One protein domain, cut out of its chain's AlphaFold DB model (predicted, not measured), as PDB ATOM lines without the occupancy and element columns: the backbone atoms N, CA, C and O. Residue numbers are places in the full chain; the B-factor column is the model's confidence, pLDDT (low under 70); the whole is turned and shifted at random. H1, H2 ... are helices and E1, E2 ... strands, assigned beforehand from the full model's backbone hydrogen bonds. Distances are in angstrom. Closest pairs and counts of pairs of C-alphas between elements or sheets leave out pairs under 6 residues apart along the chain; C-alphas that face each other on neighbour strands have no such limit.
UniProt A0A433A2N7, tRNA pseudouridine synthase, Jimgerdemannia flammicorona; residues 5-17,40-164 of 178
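Overview. This is residues 5 to 17 and 40 to 164 of the 178 residues of the protein "tRNA pseudouridine synthase" of Jimgerdemannia flammicorona (UniProt A0A433A2N7). A strongly twisted antiparallel sheet of six strands curls round the long helix H4, and a second helix, H3, sits beside H4 over the same face. The short strand E4, the turn that joins it to E5 in a hairpin, and the short helix H2 lie at one end of the long axis; the loop of residues 69 to 83 lies at the other. The 138 printed residues, with five named helices and six named strands, run E1 H1 H2 H3 E2 E3 E4 E5 H4 H5 E6; the class is mixed. The whole is compact, with a radius of gyration of the C-alphas of 14.9 A and spans of 45 by 37 by 23 A.

Arrangement. Begin at E5, residues 101 to 110, which has E1, residues 5 to 12, on one side and E3, residues 84 to 92, and E4, residues 96 to 98, on the other side. These pairs are antiparallel: look for N 9 and O 106 at 2.8 A, N 91 and O 107 at 2.8 A, and N 96 and O 103 at 2.8 A. E3 bends by 59 degrees at residue 88, and its residues 84 to 87 pair with E2, residues 65 to 68, in a hairpin, with N 65 and O 87 at 3.0 A. The edge strand E6, residues 157 to 163, is antiparallel to E1, with N 8 and O 158 at 2.9 A. H3, residues 50 to 61, is on the sheet at a height of 7.4 A, along the strands. The hub is H4, residues 117 to 131, on the same face. H3 and H4 touch, closest at the C-alphas of Ala 59 and Val 125, 6.4 A, and run opposite ways at a tilt of 36 degrees, only just steep. H1, residues 13 to 16, touches H4, with the C-alphas of Phe 16 and Arg 130 closest at 5.1 A. H5, residues 137 to 140, is not on the sheet and only just touches H4, with 3 pairs of C-alphas within 8 A. H2, residues 40 to 45, only grazes the sheet. In H2, H3 and H4 every O i to N i+4 pair is within hydrogen-bond range; H1 and H5 are too short for one.

Along the chain. Find C-alpha 5 at (63.844, 78.158, 56.535); E1 runs 23.1 A from there. E5 covers 28.7 A, E3 23.1 A and E6 17.9 A. H4 runs 21.2 A from C-alpha 117 at (59.940, 90.408, 58.049), and H3 16.5 A. E6 ends at C-alpha 163, (66.340, 72.731, 54.667).

Size, cuts and confidence. The C-alphas of Lys 79 and Asn 100 are farthest apart, at 46.1 A. Residues 18 to 39 are not printed; C-alphas 17 and 40 are 12.1 A apart across this cut. The links E2 to E3 and H5 to E6 are long. The mean pLDDT of the printed part is 91.5; residues 154 to 158 and 160 to 164 are under 70.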
ATOM      1  N   ARG A   5      63.169  77.832  55.275       93.62
ATOM      2  CA  ARG A   5      63.844  78.158  56.535       93.62
ATOM      3  C   ARG A   5      62.854  78.112  57.683       93.62
ATOM      4  O   ARG A   5      61.707  78.534  57.529       93.62
ATOM      5  N   ILE A   6      63.334  77.657  58.832       95.12
ATOM      6  CA  ILE A   6      62.590  77.640  60.087       95.12
ATOM      7  C   ILE A   6      63.294  78.575  61.061       95.12
ATOM      8  O   ILE A   6      64.493  78.440  61.316       95.12
ATOM      9  N   TYR A   7      62.544  79.537  61.584       95.56
ATOM     10  CA  TYR A   7      62.997  80.428  62.643       95.56
ATOM     11  C   TYR A   7      62.174  80.190  63.899       95.56
ATOM     12  O   TYR A   7      60.958  80.022  63.826       95.56
ATOM     13  N   GLU A   8      62.843  80.269  65.040       95.69
ATOM     14  CA  GLU A   8      62.210  80.322  66.347       95.69
ATOM     15  C   GLU A   8      62.356  81.744  66.901       95.69
ATOM     16  O   GLU A   8      63.429  82.350  66.846       95.69
ATOM     17  N   TYR A   9      61.265  82.309  67.408       95.12
ATOM     18  CA  TYR A   9      61.269  83.589  68.096       95.12
ATOM     19  C   TYR A   9      60.762  83.394  69.523       95.12
ATOM     20  O   TYR A   9      59.582  83.128  69.745       95.12
ATOM     21  N   LEU A  10      61.645  83.593  70.498       94.25
ATOM     22  CA  LEU A  10      61.300  83.585  71.914       94.25
ATOM     23  C   LEU A  10      60.963  85.001  72.378       94.25
ATOM     24  O   LEU A  10      61.770  85.927  72.255       94.25
ATOM     25  N   LEU A  11      59.770  85.178  72.939       93.69
ATOM     26  CA  LEU A  11      59.363  86.432  73.568       93.69
ATOM     27  C   LEU A  11      58.744  86.188  74.943       93.69
ATOM     28  O   LEU A  11      58.005  85.221  75.121       93.69
ATOM     29  N   PRO A  12      59.022  87.055  75.925       94.44
ATOM     30  CA  PRO A  12      58.393  86.941  77.226       94.44
ATOM     31  C   PRO A  12      56.915  87.324  77.116       94.44
ATOM     32  O   PRO A  12      56.567  88.281  76.423       94.44
ATOM     33  N   THR A  13      56.030  86.616  77.811       95.81
ATOM     34  CA  THR A  13      54.579  86.802  77.645       95.81
ATOM     35  C   THR A  13      54.083  88.162  78.130       95.81
ATOM     36  O   THR A  13      53.083  88.671  77.623       95.81
ATOM     37  N   TYR A  14      54.820  88.818  79.031       93.25
ATOM     38  CA  TYR A  14      54.490  90.153  79.539       93.25
ATOM     39  C   TYR A  14      54.460  91.248  78.462       93.25
ATOM     40  O   TYR A  14      53.983  92.348  78.725       93.25
ATOM     41  N   VAL A  15      54.938  90.986  77.240       92.12
ATOM     42  CA  VAL A  15      54.771  91.905  76.095       92.12
ATOM     43  C   VAL A  15      53.302  92.125  75.717       92.12
ATOM     44  O   VAL A  15      52.979  93.158  75.134       92.12
ATOM     45  N   PHE A  16      52.419  91.185  76.070       93.44
ATOM     46  CA  PHE A  16      50.977  91.267  75.834       93.44
ATOM     47  C   PHE A  16      50.206  91.934  76.978       93.44
ATOM     48  O   PHE A  16      48.994  92.096  76.861       93.44
ATOM     49  N   LEU A  17      50.878  92.342  78.064       88.62
ATOM     50  CA  LEU A  17      50.247  93.150  79.107       88.62
ATOM     51  C   LEU A  17      49.619  94.395  78.471       88.62
ATOM     52  O   LEU A  17      50.301  95.058  77.686       88.62
ATOM     53  N   MET A  40      59.556  95.847  86.435       80.31
ATOM     54  CA  MET A  40      60.189  94.654  85.880       80.31
ATOM     55  C   MET A  40      59.853  93.397  86.680       80.31
ATOM     56  O   MET A  40      59.799  92.309  86.106       80.31
ATOM     57  N   GLU A  41      59.620  93.510  87.983       84.62
ATOM     58  CA  GLU A  41      59.200  92.384  88.808       84.62
ATOM     59  C   GLU A  41      57.741  91.999  88.567       84.62
ATOM     60  O   GLU A  41      57.438  90.813  88.421       84.62
ATOM     61  N   GLU A  42      56.852  92.981  88.421       84.44
ATOM     62  CA  GLU A  42      55.468  92.757  87.994       84.44
ATOM     63  C   GLU A  42      55.402  92.051  86.640       84.44
ATOM     64  O   GLU A  42      54.711  91.040  86.495       84.44
ATOM     65  N   LYS A  43      56.205  92.506  85.671       86.75
ATOM     66  CA  LYS A  43      56.338  91.852  84.362       86.75
ATOM     67  C   LYS A  43      56.796  90.401  84.483       86.75
ATOM     68  O   LYS A  43      56.262  89.541  83.791       86.75
ATOM     69  N   ARG A  44      57.742  90.089  85.377       88.44
ATOM     70  CA  ARG A  44      58.182  88.700  85.612       88.44
ATOM     71  C   ARG A  44      57.080  87.823  86.218       88.44
ATOM     72  O   ARG A  44      57.039  86.629  85.932       88.44
ATOM     73  N   ARG A  45      56.173  88.391  87.020       91.69
ATOM     74  CA  ARG A  45      55.035  87.663  87.614       91.69
ATOM     75  C   ARG A  45      53.882  87.419  86.643       91.69
ATOM     76  O   ARG A  45      53.078  86.528  86.899       91.69
ATOM     77  N   TYR A  46      53.800  88.173  85.551       93.25
ATOM     78  CA  TYR A  46      52.729  88.020  84.572       93.25
ATOM     79  C   TYR A  46      52.691  86.615  83.964       93.25
ATOM     80  O   TYR A  46      53.730  86.043  83.621       93.25
ATOM     81  N   ARG A  47      51.477  86.088  83.807       95.94
ATOM     82  CA  ARG A  47      51.178  84.857  83.076       95.94
ATOM     83  C   ARG A  47      50.110  85.163  82.039       95.94
ATOM     84  O   ARG A  47      49.136  85.844  82.362       95.94
ATOM     85  N   ILE A  48      50.302  84.711  80.806       96.56
ATOM     86  CA  ILE A  48      49.359  84.985  79.723       96.56
ATOM     87  C   ILE A  48      48.026  84.270  79.986       96.56
ATOM     88  O   ILE A  48      48.010  83.052  80.160       96.56
ATOM     89  N   PRO A  49      46.889  84.990  80.000       96.88
ATOM     90  CA  PRO A  49      45.581  84.351  80.069       96.88
ATOM     91  C   PRO A  49      45.327  83.476  78.840       96.88
ATOM     92  O   PRO A  49      45.730  83.828  77.728       96.88
ATOM     93  N   THR A  50      44.602  82.372  79.015       97.25
ATOM     94  CA  THR A  50      44.289  81.428  77.931       97.25
ATOM     95  C   THR A  50      43.591  82.103  76.748       97.25
ATOM     96  O   THR A  50      43.948  81.843  75.601       97.25
ATOM     97  N   ASP A  51      42.668  83.034  76.997       96.94
ATOM     98  CA  ASP A  51      41.968  83.767  75.932       96.94
ATOM     99  C   ASP A  51      42.919  84.656  75.116       96.94
ATOM    100  O   ASP A  51      42.852  84.706  73.882       96.94
ATOM    101  N   THR A  52      43.873  85.305  75.792       96.94
ATOM    102  CA  THR A  52      44.927  86.087  75.138       96.94
ATOM    103  C   THR A  52      45.840  85.175  74.323       96.94
ATOM    104  O   THR A  52      46.132  85.486  73.171       96.94
ATOM    105  N   LEU A  53      46.249  84.023  74.868       98.00
ATOM    106  CA  LEU A  53      47.061  83.035  74.151       98.00
ATOM    107  C   LEU A  53      46.345  82.515  72.896       98.00
ATOM    108  O   LEU A  53      46.955  82.434  71.831       98.00
ATOM    109  N   ASN A  54      45.048  82.220  72.991       98.00
ATOM    110  CA  ASN A  54      44.231  81.802  71.853       98.00
ATOM    111  C   ASN A  54      44.157  82.900  70.787       98.00
ATOM    112  O   ASN A  54      44.306  82.623  69.598       98.00
ATOM    113  N   THR A  55      44.005  84.157  71.205       97.81
ATOM    114  CA  THR A  55      44.031  85.309  70.294       97.81
ATOM    115  C   THR A  55      45.383  85.440  69.593       97.81
ATOM    116  O   THR A  55      45.425  85.645  68.383       97.81
ATOM    117  N   VAL A  56      46.490  85.260  70.319       98.06
ATOM    118  CA  VAL A  56      47.850  85.261  69.756       98.06
ATOM    119  C   VAL A  56      48.025  84.130  68.738       98.06
ATOM    120  O   VAL A  56      48.504  84.382  67.632       98.06
ATOM    121  N   LYS A  57      47.590  82.907  69.070       98.44
ATOM    122  CA  LYS A  57      47.596  81.745  68.164       98.44
ATOM    123  C   LYS A  57      46.827  82.040  66.873       98.44
ATOM    124  O   LYS A  57      47.371  81.869  65.785       98.44
ATOM    125  N   MET A  58      45.600  82.555  66.986       98.31
ATOM    126  CA  MET A  58      44.783  82.942  65.827       98.31
ATOM    127  C   MET A  58      45.452  84.039  64.994       98.31
ATOM    128  O   MET A  58      45.494  83.936  63.771       98.31
ATOM    129  N   ALA A  59      46.015  85.062  65.641       98.19
ATOM    130  CA  ALA A  59      46.686  86.168  64.967       98.19
ATOM    131  C   ALA A  59      47.882  85.687  64.133       98.19
ATOM    132  O   ALA A  59      48.000  86.060  62.968       98.19
ATOM    133  N   PHE A  60      48.743  84.827  64.683       98.38
ATOM    134  CA  PHE A  60      49.889  84.304  63.937       98.38
ATOM    135  C   PHE A  60      49.484  83.373  62.790       98.38
ATOM    136  O   PHE A  60      50.106  83.436  61.730       98.38
ATOM    137  N   LYS A  61      48.401  82.597  62.939       98.19
ATOM    138  CA  LYS A  61      47.878  81.770  61.840       98.19
ATOM    139  C   LYS A  61      47.413  82.566  60.626       98.19
ATOM    140  O   LYS A  61      47.484  82.049  59.518       98.19
ATOM    141  N   THR A  62      47.034  83.836  60.778       98.06
ATOM    142  CA  THR A  62      46.664  84.680  59.621       98.06
ATOM    143  C   THR A  62      47.807  84.916  58.624       98.06
ATOM    144  O   THR A  62      47.548  85.316  57.492       98.06
ATOM    145  N   TYR A  63      49.062  84.667  59.014       98.44
ATOM    146  CA  TYR A  63      50.216  84.796  58.124       98.44
ATOM    147  C   TYR A  63      50.398  83.615  57.165       98.44
ATOM    148  O   TYR A  63      51.142  83.754  56.193       98.44
ATOM    149  N   GLU A  64      49.757  82.472  57.424       98.31
ATOM    150  CA  GLU A  64      49.909  81.263  56.610       98.31
ATOM    151  C   GLU A  64      49.304  81.426  55.217       98.31
ATOM    152  O   GLU A  64      48.208  81.966  55.044       98.31
ATOM    153  N   GLY A  65      50.032  80.940  54.214       98.06
ATOM    154  CA  GLY A  65      49.713  81.145  52.809       98.06
ATOM    155  C   GLY A  65      50.652  82.132  52.119       98.06
ATOM    156  O   GLY A  65      51.739  82.462  52.606       98.06
ATOM    157  N   THR A  66      50.250  82.547  50.918       97.31
ATOM    158  CA  THR A  66      51.053  83.405  50.042       97.31
ATOM    159  C   THR A  66      50.473  84.810  50.000       97.31
ATOM    160  O   THR A  66      49.387  85.015  49.459       97.31
ATOM    161  N   TYR A  67      51.231  85.786  50.500       96.81
ATOM    162  CA  TYR A  67      50.808  87.188  50.562       96.81
ATOM    163  C   TYR A  67      51.917  88.152  50.156       96.81
ATOM    164  O   TYR A  67      53.093  87.784  50.072       96.81
ATOM    165  N   ASN A  68      51.532  89.415  49.960       95.81
ATOM    166  CA  ASN A  68      52.450  90.496  49.640       95.81
ATOM    167  C   ASN A  68      52.949  91.178  50.921       95.81
ATOM    168  O   ASN A  68      52.283  92.032  51.503       95.81
ATOM    169  N   TYR A  69      54.175  90.856  51.326       96.69
ATOM    170  CA  TYR A  69      54.773  91.310  52.583       96.69
ATOM    171  C   TYR A  69      55.463  92.689  52.496       96.69
ATOM    172  O   TYR A  69      56.351  92.996  53.294       96.69
ATOM    173  N   HIS A  70      55.081  93.555  51.553       95.56
ATOM    174  CA  HIS A  70      55.695  94.877  51.343       95.56
ATOM    175  C   HIS A  70      55.700  95.794  52.592       95.56
ATOM    176  O   HIS A  70      56.619  96.600  52.758       95.56
ATOM    177  N   ASN A  71      54.713  95.690  53.493       96.44
ATOM    178  CA  ASN A  71      54.683  96.431  54.769       96.44
ATOM    179  C   ASN A  71      55.609  95.832  55.845       96.44
ATOM    180  O   ASN A  71      56.054  96.526  56.769       96.44
ATOM    181  N   PHE A  72      55.992  94.566  55.678       96.44
ATOM    182  CA  PHE A  72      56.859  93.817  56.588       96.44
ATOM    183  C   PHE A  72      58.343  93.941  56.236       96.44
ATOM    184  O   PHE A  72      59.184  93.263  56.815       96.44
ATOM    185  N   THR A  73      58.714  94.864  55.354       93.94
ATOM    186  CA  THR A  73      60.119  95.182  55.098       93.94
ATOM    187  C   THR A  73      60.324  96.692  54.943       93.94
ATOM    188  O   THR A  73      59.462  97.482  55.341       93.94
ATOM    189  N   ILE A  74      61.502  97.115  54.496       89.12
ATOM    190  CA  ILE A  74      61.880  98.522  54.322       89.12
ATOM    191  C   ILE A  74      61.991  98.813  52.822       89.12
ATOM    192  O   ILE A  74      62.534  97.999  52.083       89.12
ATOM    193  N   GLY A  75      61.493  99.976  52.387       84.62
ATOM    194  CA  GLY A  75      61.760 100.508  51.043       84.62
ATOM    195  C   GLY A  75      61.074  99.778  49.884       84.62
ATOM    196  O   GLY A  75      61.574  99.844  48.769       84.62
ATOM    197  N   LYS A  76      59.969  99.067  50.137       87.62
ATOM    198  CA  LYS A  76      59.223  98.316  49.113       87.62
ATOM    199  C   LYS A  76      57.886  98.945  48.773       87.62
ATOM    200  O   LYS A  76      57.165  99.311  49.694       87.62
ATOM    201  N   ASP A  77      57.525  99.028  47.500       86.50
ATOM    202  CA  ASP A  77      56.213  99.506  47.052       86.50
ATOM    203  C   ASP A  77      55.148  98.384  47.120       86.50
ATOM    204  O   ASP A  77      55.474  97.221  46.865       86.50
ATOM    205  N   PRO A  78      53.872  98.683  47.450       85.38
ATOM    206  CA  PRO A  78      52.807  97.676  47.487       85.38
ATOM    207  C   PRO A  78      52.563  96.944  46.161       85.38
ATOM    208  O   PRO A  78      52.042  95.830  46.164       85.38
ATOM    209  N   LYS A  79      52.934  97.530  45.019       86.69
ATOM    210  CA  LYS A  79      52.750  96.933  43.686       86.69
ATOM    211  C   LYS A  79      53.899  96.006  43.282       86.69
ATOM    212  O   LYS A  79      53.797  95.307  42.271       86.69
ATOM    213  N   GLU A  80      54.995  95.970  44.042       82.69
ATOM    214  CA  GLU A  80      56.137  95.114  43.731       82.69
ATOM    215  C   GLU A  80      55.826  93.632  43.975       82.69
ATOM    216  O   GLU A  80      55.745  93.164  45.111       82.69
ATOM    217  N   LYS A  81      55.792  92.842  42.897       84.50
ATOM    218  CA  LYS A  81      55.632  91.376  42.972       84.50
ATOM    219  C   LYS A  81      56.775  90.672  43.716       84.50
ATOM    220  O   LYS A  81      56.606  89.549  44.179       84.50
ATOM    221  N   THR A  82      57.926  91.331  43.870       89.50
ATOM    222  CA  THR A  82      59.104  90.780  44.566       89.50
ATOM    223  C   THR A  82      58.894  90.594  46.072       89.50
ATOM    224  O   THR A  82      59.710  89.936  46.722       89.50
ATOM    225  N   CYS A  83      57.802  91.132  46.626       92.69
ATOM    226  CA  CYS A  83      57.441  91.034  48.040       92.69
ATOM    227  C   CYS A  83      56.533  89.841  48.373       92.69
ATOM    228  O   CYS A  83      56.195  89.657  49.543       92.69
ATOM    229  N   GLN A  84      56.156  89.022  47.384       94.94
ATOM    230  CA  GLN A  84      55.384  87.802  47.623       94.94
ATOM    231  C   GLN A  84      56.197  86.812  48.453       94.94
ATOM    232  O   GLN A  84      57.330  86.478  48.093       94.94
ATOM    233  N   ARG A  85      55.647  86.351  49.574       96.38
ATOM    234  CA  ARG A  85      56.261  85.314  50.412       96.38
ATOM    235  C   ARG A  85      55.227  84.276  50.789       96.38
ATOM    236  O   ARG A  85      54.061  84.610  50.973       96.38
ATOM    237  N   TYR A  86      55.706  83.046  50.913       97.00
ATOM    238  CA  TYR A  86      54.916  81.902  51.325       97.00
ATOM    239  C   TYR A  86      55.341  81.466  52.727       97.00
ATOM    240  O   TYR A  86      56.499  81.084  52.939       97.00
ATOM    241  N   ILE A  87      54.409  81.570  53.673       98.25
ATOM    242  CA  ILE A  87      54.543  81.022  55.023       98.25
ATOM    243  C   ILE A  87      53.818  79.682  55.038       98.25
ATOM    244  O   ILE A  87      52.615  79.623  54.789       98.25
ATOM    245  N   MET A  88      54.580  78.623  55.294       97.69
ATOM    246  CA  MET A  88      54.107  77.242  55.314       97.69
ATOM    247  C   MET A  88      53.406  76.932  56.633       97.69
ATOM    248  O   MET A  88      52.312  76.379  56.625       97.69
ATOM    249  N   SER A  89      54.017  77.330  57.751       98.31
ATOM    250  CA  SER A  89      53.381  77.277  59.061       98.31
ATOM    251  C   SER A  89      53.854  78.414  59.959       98.31
ATOM    252  O   SER A  89      54.973  78.927  59.834       98.31
ATOM    253  N   PHE A  90      52.983  78.816  60.878       98.25
ATOM    254  CA  PHE A  90      53.334  79.684  61.991       98.25
ATOM    255  C   PHE A  90      52.707  79.137  63.274       98.25
ATOM    256  O   PHE A  90      51.509  79.289  63.514       98.25
ATOM    257  N   ASP A  91      53.514  78.479  64.094       97.56
ATOM    258  CA  ASP A  91      53.088  77.774  65.296       97.56
ATOM    259  C   ASP A  91      53.489  78.541  66.559       97.56
ATOM    260  O   ASP A  91      54.529  79.200  66.622       97.56
ATOM    261  N   VAL A  92      52.625  78.475  67.568       98.12
ATOM    262  CA  VAL A  92      52.820  79.113  68.871       98.12
ATOM    263  C   VAL A  92      52.704  78.025  69.929       98.12
ATOM    264  O   VAL A  92      51.620  77.466  70.122       98.12
ATOM    265  N   ASP A  93      53.818  77.733  70.589       97.31
ATOM    266  CA  ASP A  93      53.899  76.718  71.639       97.31
ATOM    267  C   ASP A  93      53.137  77.142  72.904       97.31
ATOM    268  O   ASP A  93      52.796  78.311  73.101       97.31
ATOM    269  N   GLU A  94      52.920  76.188  73.810       97.62
ATOM    270  CA  GLU A  94      52.498  76.506  75.175       97.62
ATOM    271  C   GLU A  94      53.569  77.323  75.928       97.62
ATOM    272  O   GLU A  94      54.771  77.127  75.692       97.62
ATOM    273  N   PRO A  95      53.170  78.224  76.849       97.38
ATOM    274  CA  PRO A  95      54.113  79.028  77.619       97.38
ATOM    275  C   PRO A  95      55.068  78.171  78.467       97.38
ATOM    276  O   PRO A  95      54.672  77.182  79.085       97.38
ATOM    277  N   LYS A  96      56.343  78.574  78.531       96.56
ATOM    278  CA  LYS A  96      57.415  77.884  79.268       96.56
ATOM    279  C   LYS A  96      58.015  78.810  80.326       96.56
ATOM    280  O   LYS A  96      58.288  79.980  80.063       96.56
ATOM    281  N   MET A  97      58.271  78.280  81.520       96.25
ATOM    282  CA  MET A  97      58.916  79.029  82.604       96.25
ATOM    283  C   MET A  97      60.444  78.955  82.497       96.25
ATOM    284  O   MET A  97      61.019  77.874  82.587       96.25
ATOM    285  N   ILE A  98      61.110  80.107  82.363       91.75
ATOM    286  CA  ILE A  98      62.578  80.232  82.334       91.75
ATOM    287  C   ILE A  98      62.985  81.377  83.265       91.75
ATOM    288  O   ILE A  98      62.558  82.515  83.077       91.75
ATOM    289  N   GLN A  99      63.809  81.088  84.280       89.75
ATOM    290  CA  GLN A  99      64.302  82.088  85.246       89.75
ATOM    291  C   GLN A  99      63.172  82.953  85.849       89.75
ATOM    292  O   GLN A  99      63.238  84.182  85.866       89.75
ATOM    293  N   ASN A 100      62.099  82.298  86.309       89.19
ATOM    294  CA  ASN A 100      60.902  82.932  86.880       89.19
ATOM    295  C   ASN A 100      60.142  83.888  85.931       89.19
ATOM    296  O   ASN A 100      59.254  84.616  86.363       89.19
ATOM    297  N   THR A 101      60.462  83.869  84.639       91.88
ATOM    298  CA  THR A 101      59.749  84.601  83.591       91.88
ATOM    299  C   THR A 101      59.036  83.596  82.699       91.88
ATOM    300  O   THR A 101      59.587  82.540  82.390       91.88
ATOM    301  N   GLU A 102      57.808  83.902  82.300       96.06
ATOM    302  CA  GLU A 102      57.071  83.087  81.341       96.06
ATOM    303  C   GLU A 102      57.408  83.527  79.909       96.06
ATOM    304  O   GLU A 102      57.368  84.715  79.576       96.06
ATOM    305  N   TRP A 103      57.767  82.560  79.071       96.06
ATOM    306  CA  TRP A 103      58.197  82.751  77.690       96.06
ATOM    307  C   TRP A 103      57.294  81.996  76.731       96.06
ATOM    308  O   TRP A 103      56.814  80.908  77.034       96.06
ATOM    309  N   LEU A 104      57.117  82.566  75.548       96.62
ATOM    310  CA  LEU A 104      56.388  81.971  74.441       96.62
ATOM    311  C   LEU A 104      57.368  81.698  73.300       96.62
ATOM    312  O   LEU A 104      58.172  82.570  72.962       96.62
ATOM    313  N   SER A 105      57.307  80.497  72.728       96.56
ATOM    314  CA  SER A 105      58.061  80.155  71.522       96.56
ATOM    315  C   SER A 105      57.157  80.261  70.299       96.56
ATOM    316  O   SER A 105      56.039  79.743  70.282       96.56
ATOM    317  N   LEU A 106      57.648  80.982  69.297       97.62
ATOM    318  CA  LEU A 106      57.007  81.192  68.011       97.62
ATOM    319  C   LEU A 106      57.848  80.515  66.936       97.62
ATOM    320  O   LEU A 106      58.959  80.968  66.660       97.62
ATOM    321  N   LYS A 107      57.328  79.472  66.298       97.69
ATOM    322  CA  LYS A 107      58.028  78.763  65.228       97.69
ATOM    323  C   LYS A 107      57.417  79.127  63.887       97.69
ATOM    324  O   LYS A 107      56.237  78.888  63.654       97.69
ATOM    325  N   VAL A 108      58.211  79.716  63.000       97.94
ATOM    326  CA  VAL A 108      57.764  80.094  61.657       97.94
ATOM    327  C   VAL A 108      58.555  79.339  60.605       97.94
ATOM    328  O   VAL A 108      59.784  79.414  60.552       97.94
ATOM    329  N   HIS A 109      57.831  78.640  59.739       97.94
ATOM    330  CA  HIS A 109      58.364  77.931  58.587       97.94
ATOM    331  C   HIS A 109      57.931  78.656  57.318       97.94
ATOM    332  O   HIS A 109      56.745  78.863  57.068       97.94
ATOM    333  N   GLY A 110      58.894  79.083  56.508       97.06
ATOM    334  CA  GLY A 110      58.607  79.798  55.270       97.06
ATOM    335  C   GLY A 110      59.626  79.503  54.188       97.06
ATOM    336  O   GLY A 110      60.775  79.160  54.466       97.06
ATOM    337  N   GLN A 111      59.211  79.677  52.936       94.00
ATOM    338  CA  GLN A 111      60.076  79.449  51.776       94.00
ATOM    339  C   GLN A 111      61.274  80.416  51.770       94.00
ATOM    340  O   GLN A 111      62.420  80.036  51.553       94.00
ATOM    341  N   ALA A 112      61.015  81.693  52.051       93.50
ATOM    342  CA  ALA A 112      62.033  82.723  52.201       93.50
ATOM    343  C   ALA A 112      61.498  83.869  53.064       93.50
ATOM    344  O   ALA A 112      60.290  84.071  53.169       93.50
ATOM    345  N   PHE A 113      62.401  84.676  53.622       94.56
ATOM    346  CA  PHE A 113      62.049  85.846  54.427       94.56
ATOM    347  C   PHE A 113      62.794  87.087  53.928       94.56
ATOM    348  O   PHE A 113      63.961  87.017  53.542       94.56
ATOM    349  N   MET A 114      62.116  88.234  53.915       94.38
ATOM    350  CA  MET A 114      62.716  89.547  53.668       94.38
ATOM    351  C   MET A 114      63.385  90.103  54.923       94.38
ATOM    352  O   MET A 114      63.109  89.685  56.050       94.38
ATOM    353  N   LEU A 115      64.226  91.120  54.730       92.00
ATOM    354  CA  LEU A 115      64.840  91.853  55.829       92.00
ATOM    355  C   LEU A 115      63.767  92.380  56.798       92.00
ATOM    356  O   LEU A 115      62.836  93.074  56.388       92.00
ATOM    357  N   HIS A 116      63.941  92.060  58.084       93.25
ATOM    358  CA  HIS A 116      63.055  92.401  59.205       93.25
ATOM    359  C   HIS A 116      61.639  91.799  59.179       93.25
ATOM    360  O   HIS A 116      60.871  92.108  60.090       93.25
ATOM    361  N   GLN A 117      61.304  90.925  58.224       96.06
ATOM    362  CA  GLN A 117      59.940  90.408  58.049       96.06
ATOM    363  C   GLN A 117      59.370  89.800  59.329       96.06
ATOM    364  O   GLN A 117      58.367  90.294  59.839       96.06
ATOM    365  N   ILE A 118      60.063  88.822  59.914       96.62
ATOM    366  CA  ILE A 118      59.607  88.131  61.130       96.62
ATOM    367  C   ILE A 118      59.450  89.116  62.299       96.62
ATOM    368  O   ILE A 118      58.438  89.113  62.992       96.62
ATOM    369  N   ARG A 119      60.403  90.041  62.477       95.56
ATOM    370  CA  ARG A 119      60.350  91.051  63.552       95.56
ATOM    371  C   ARG A 119      59.165  92.005  63.403       95.56
ATOM    372  O   ARG A 119      58.615  92.441  64.412       95.56
ATOM    373  N   LYS A 120      58.780  92.351  62.171       96.69
ATOM    374  CA  LYS A 120      57.577  93.149  61.906       96.69
ATOM    375  C   LYS A 120      56.298  92.325  62.083       96.69
ATOM    376  O   LYS A 120      55.347  92.848  62.647       96.69
ATOM    377  N   MET A 121      56.284  91.048  61.689       97.75
ATOM    378  CA  MET A 121      55.141  90.148  61.915       97.75
ATOM    379  C   MET A 121      54.828  90.016  63.410       97.75
ATOM    380  O   MET A 121      53.695  90.248  63.829       97.75
ATOM    381  N   VAL A 122      55.856  89.740  64.219       97.25
ATOM    382  CA  VAL A 122      55.745  89.673  65.683       97.25
ATOM    383  C   VAL A 122      55.340  91.030  66.262       97.25
ATOM    384  O   VAL A 122      54.427  91.097  67.080       97.25
ATOM    385  N   GLY A 123      55.966  92.124  65.812       95.25
ATOM    386  CA  GLY A 123      55.656  93.476  66.285       95.25
ATOM    387  C   GLY A 123      54.198  93.885  66.056       95.25
ATOM    388  O   GLY A 123      53.578  94.452  66.956       95.25
ATOM    389  N   LEU A 124      53.633  93.555  64.889       96.62
ATOM    390  CA  LEU A 124      52.229  93.826  64.586       96.62
ATOM    391  C   LEU A 124      51.293  93.035  65.504       96.62
ATOM    392  O   LEU A 124      50.398  93.633  66.095       96.62
ATOM    393  N   VAL A 125      51.512  91.725  65.667       97.31
ATOM    394  CA  VAL A 125      50.659  90.883  66.528       97.31
ATOM    395  C   VAL A 125      50.683  91.371  67.971       97.31
ATOM    396  O   VAL A 125      49.626  91.500  68.584       97.31
ATOM    397  N   VAL A 126      51.864  91.711  68.499       95.19
ATOM    398  CA  VAL A 126      51.986  92.265  69.856       95.19
ATOM    399  C   VAL A 126      51.128  93.518  70.011       95.19
ATOM    400  O   VAL A 126      50.395  93.619  70.987       95.19
ATOM    401  N   ILE A 127      51.153  94.444  69.049       92.19
ATOM    402  CA  ILE A 127      50.350  95.673  69.120       92.19
ATOM    403  C   ILE A 127      48.863  95.385  68.983       92.19
ATOM    404  O   ILE A 127      48.083  95.924  69.764       92.19
ATOM    405  N   VAL A 128      48.466  94.545  68.029       94.44
ATOM    406  CA  VAL A 128      47.059  94.194  67.795       94.44
ATOM    407  C   VAL A 128      46.450  93.586  69.056       94.44
ATOM    408  O   VAL A 128      45.431  94.073  69.537       94.44
ATOM    409  N   VAL A 129      47.129  92.605  69.656       94.81
ATOM    410  CA  VAL A 129      46.667  91.938  70.881       94.81
ATOM    411  C   VAL A 129      46.695  92.893  72.076       94.81
ATOM    412  O   VAL A 129      45.701  93.009  72.786       94.81
ATOM    413  N   ARG A 130      47.793  93.634  72.277       91.44
ATOM    414  CA  ARG A 130      47.943  94.566  73.409       91.44
ATOM    415  C   ARG A 130      46.935  95.720  73.381       91.44
ATOM    416  O   ARG A 130      46.604  96.254  74.435       91.44
ATOM    417  N   SER A 131      46.485  96.129  72.196       90.38
ATOM    418  CA  SER A 131      45.505  97.209  72.017       90.38
ATOM    419  C   SER A 131      44.059  96.723  71.888       90.38
ATOM    420  O   SER A 131      43.158  97.556  71.846       90.38
ATOM    421  N   GLY A 132      43.821  95.409  71.799       90.31
ATOM    422  CA  GLY A 132      42.495  94.864  71.499       90.31
ATOM    423  C   GLY A 132      41.989  95.222  70.095       90.31
ATOM    424  O   GLY A 132      40.783  95.234  69.856       90.31
ATOM    425  N   THR A 133      42.893  95.542  69.164       92.00
ATOM    426  CA  THR A 133      42.530  95.844  67.774       92.00
ATOM    427  C   THR A 133      42.019  94.571  67.081       92.00
ATOM    428  O   THR A 133      42.566  93.492  67.320       92.00
ATOM    429  N   PRO A 134      41.006  94.652  66.196       95.12
ATOM    430  CA  PRO A 134      40.539  93.493  65.441       95.12
ATOM    431  C   PRO A 134      41.649  92.810  64.630       95.12
ATOM    432  O   PRO A 134      42.436  93.470  63.947       95.12
ATOM    433  N   LEU A 135      41.666  91.470  64.633       94.75
ATOM    434  CA  LEU A 135      42.644  90.670  63.875       94.75
ATOM    435  C   LEU A 135      42.554  90.883  62.355       94.75
ATOM    436  O   LEU A 135      43.518  90.611  61.643       94.75
ATOM    437  N   THR A 136      41.432  91.420  61.863       95.31
ATOM    438  CA  THR A 136      41.227  91.789  60.454       95.31
ATOM    439  C   THR A 136      42.248  92.809  59.952       95.31
ATOM    440  O   THR A 136      42.525  92.845  58.755       95.31
ATOM    441  N   LEU A 137      42.880  93.582  60.846       94.88
ATOM    442  CA  LEU A 137      43.970  94.482  60.473       94.88
ATOM    443  C   LEU A 137      45.150  93.736  59.829       94.88
ATOM    444  O   LEU A 137      45.785  94.292  58.937       94.88
ATOM    445  N   ILE A 138      45.447  92.498  60.249       96.50
ATOM    446  CA  ILE A 138      46.600  91.747  59.726       96.50
ATOM    447  C   ILE A 138      46.422  91.456  58.224       96.50
ATOM    448  O   ILE A 138      47.288  91.894  57.463       96.50
ATOM    449  N   PRO A 139      45.315  90.845  57.750       96.44
ATOM    450  CA  PRO A 139      45.039  90.714  56.317       96.44
ATOM    451  C   PRO A 139      45.130  92.028  55.530       96.44
ATOM    452  O   PRO A 139      45.757  92.061  54.471       96.44
ATOM    453  N   HIS A 140      44.599  93.130  56.074       95.31
ATOM    454  CA  HIS A 140      44.661  94.441  55.417       95.31
ATOM    455  C   HIS A 140      46.098  94.937  55.193       95.31
ATOM    456  O   HIS A 140      46.358  95.706  54.269       95.31
ATOM    457  N   THR A 141      47.071  94.474  55.985       95.94
ATOM    458  CA  THR A 141      48.481  94.843  55.780       95.94
ATOM    459  C   THR A 141      49.112  94.239  54.523       95.94
ATOM    460  O   THR A 141      50.172  94.720  54.105       95.94
ATOM    461  N   PHE A 142      48.487  93.231  53.903       95.00
ATOM    462  CA  PHE A 142      48.939  92.632  52.642       95.00
ATOM    463  C   PHE A 142      48.348  93.304  51.399       95.00
ATOM    464  O   PHE A 142      48.771  92.998  50.283       95.00
ATOM    465  N   GLU A 143      47.372  94.195  51.582       93.06
ATOM    466  CA  GLU A 143      46.711  94.922  50.501       93.06
ATOM    467  C   GLU A 143      47.600  96.067  49.979       93.06
ATOM    468  O   GLU A 143      48.823  96.005  50.021       93.06
ATOM    469  N   HIS A 144      47.017  97.132  49.428       87.56
ATOM    470  CA  HIS A 144      47.783  98.206  48.788       87.56
ATOM    471  C   HIS A 144      48.130  99.376  49.719       87.56
ATOM    472  O   HIS A 144      48.897 100.259  49.331       87.56
ATOM    473  N   ALA A 145      47.581  99.406  50.936       88.94
ATOM    474  CA  ALA A 145      47.817 100.490  51.881       88.94
ATOM    475  C   ALA A 145      49.211 100.396  52.515       88.94
ATOM    476  O   ALA A 145      49.628  99.343  52.998       88.94
ATOM    477  N   LYS A 146      49.924 101.525  52.571       88.75
ATOM    478  CA  LYS A 146      51.209 101.626  53.267       88.75
ATOM    479  C   LYS A 146      50.999 101.805  54.766       88.75
ATOM    480  O   LYS A 146      50.443 102.809  55.196       88.75
ATOM    481  N   ILE A 147      51.502 100.858  55.554       89.62
ATOM    482  CA  ILE A 147      51.385 100.862  57.017       89.62
ATOM    483  C   ILE A 147      52.781 100.758  57.632       89.62
ATOM    484  O   ILE A 147      53.576  99.880  57.282       89.62
ATOM    485  N   ASN A 148      53.096 101.653  58.573       85.75
ATOM    486  CA  ASN A 148      54.357 101.588  59.302       85.75
ATOM    487  C   ASN A 148      54.254 100.606  60.475       85.75
ATOM    488  O   ASN A 148      53.767 100.947  61.549       85.75
ATOM    489  N   ILE A 149      54.728  99.381  60.256       89.88
ATOM    490  CA  ILE A 149      54.774  98.345  61.288       89.88
ATOM    491  C   ILE A 149      56.076  98.485  62.097       89.88
ATOM    492  O   ILE A 149      57.165  98.411  61.507       89.88
ATOM    493  N   PRO A 150      56.011  98.642  63.430       85.88
ATOM    494  CA  PRO A 150      57.206  98.700  64.258       85.88
ATOM    495  C   PRO A 150      57.914  97.345  64.305       85.88
ATOM    496  O   PRO A 150      57.313  96.276  64.213       85.88
ATOM    497  N   LYS A 151      59.240  97.390  64.443       83.44
ATOM    498  CA  LYS A 151      60.075  96.190  64.529       83.44
ATOM    499  C   LYS A 151      60.146  95.742  65.986       83.44
ATOM    500  O   LYS A 151      60.666  96.491  66.811       83.44
ATOM    501  N   ALA A 152      59.727  94.512  66.285       85.38
ATOM    502  CA  ALA A 152      60.038  93.891  67.573       85.38
ATOM    503  C   ALA A 152      61.570  93.840  67.787       85.38
ATOM    504  O   ALA A 152      62.312  93.890  66.799       85.38
ATOM    505  N   PRO A 153      62.090  93.774  69.025       79.81
ATOM    506  CA  PRO A 153      63.525  93.633  69.299       79.81
ATOM    507  C   PRO A 153      64.181  92.441  68.575       79.81
ATOM    508  O   PRO A 153      63.511  91.543  68.095       79.81
ATOM    509  N   GLY A 154      65.508  92.438  68.427       66.50
ATOM    510  CA  GLY A 154      66.215  91.314  67.784       66.50
ATOM    511  C   GLY A 154      66.567  90.172  68.741       66.50
ATOM    512  O   GLY A 154      66.867  89.078  68.286       66.50
ATOM    513  N   ILE A 155      66.527  90.431  70.053       68.88
ATOM    514  CA  ILE A 155      67.156  89.610  71.101       68.88
ATOM    515  C   ILE A 155      66.528  88.218  71.313       68.88
ATOM    516  O   ILE A 155      67.061  87.428  72.077       68.88
ATOM    517  N   GLY A 156      65.423  87.910  70.632       62.16
ATOM    518  CA  GLY A 156      64.726  86.625  70.727       62.16
ATOM    519  C   GLY A 156      64.653  85.827  69.427       62.16
ATOM    520  O   GLY A 156      64.049  84.763  69.432       62.16
ATOM    521  N   LEU A 157      65.215  86.321  68.316       67.81
ATOM    522  CA  LEU A 157      65.119  85.658  67.012       67.81
ATOM    523  C   LEU A 157      66.312  84.720  66.784       67.81
ATOM    524  O   LEU A 157      67.448  85.185  66.675       67.81
ATOM    525  N   LEU A 158      66.034  83.428  66.625       67.06
ATOM    526  CA  LEU A 158      67.005  82.377  66.338       67.06
ATOM    527  C   LEU A 158      66.662  81.681  65.009       67.06
ATOM    528  O   LEU A 158      65.503  81.379  64.730       67.06
ATOM    529  N   LEU A 159      67.668  81.432  64.168       72.81
ATOM    530  CA  LEU A 159      67.518  80.542  63.013       72.81
ATOM    531  C   LEU A 159      67.650  79.099  63.512       72.81
ATOM    532  O   LEU A 159      68.717  78.736  63.999       72.81
ATOM    533  N   GLU A 160      66.588  78.304  63.392       66.00
ATOM    534  CA  GLU A 160      66.567  76.920  63.881       66.00
ATOM    535  C   GLU A 160      67.082  75.952  62.809       66.00
ATOM    536  O   GLU A 160      67.976  75.152  63.073       66.00
ATOM    537  N   GLN A 161      66.562  76.048  61.581       65.56
ATOM    538  CA  GLN A 161      66.913  75.120  60.505       65.56
ATOM    539  C   GLN A 161      66.888  75.789  59.126       65.56
ATOM    540  O   GLN A 161      66.023  76.613  58.820       65.56
ATOM    541  N   ALA A 162      67.809  75.372  58.260       66.88
ATOM    542  CA  ALA A 162      67.755  75.593  56.818       66.88
ATOM    543  C   ALA A 162      67.615  74.223  56.140       66.88
ATOM    544  O   ALA A 162      68.468  73.362  56.339       66.88
ATOM    545  N   SER A 163      66.530  73.991  55.396       63.53
ATOM    546  CA  SER A 163      66.340  72.731  54.667       63.53
ATOM    547  C   SER A 163      66.859  72.864  53.239       63.53
ATOM    548  O   SER A 163      66.559  73.852  52.572       63.53
ATOM    549  N   GLU A 164      67.574  71.857  52.749       52.25
ATOM    550  CA  GLU A 164      67.823  71.653  51.320       52.25
ATOM    551  C   GLU A 164      67.095  70.370  50.900       52.25
ATOM    552  O   GLU A 164      67.366  69.314  51.478       52.25
TER     553      GLU A 164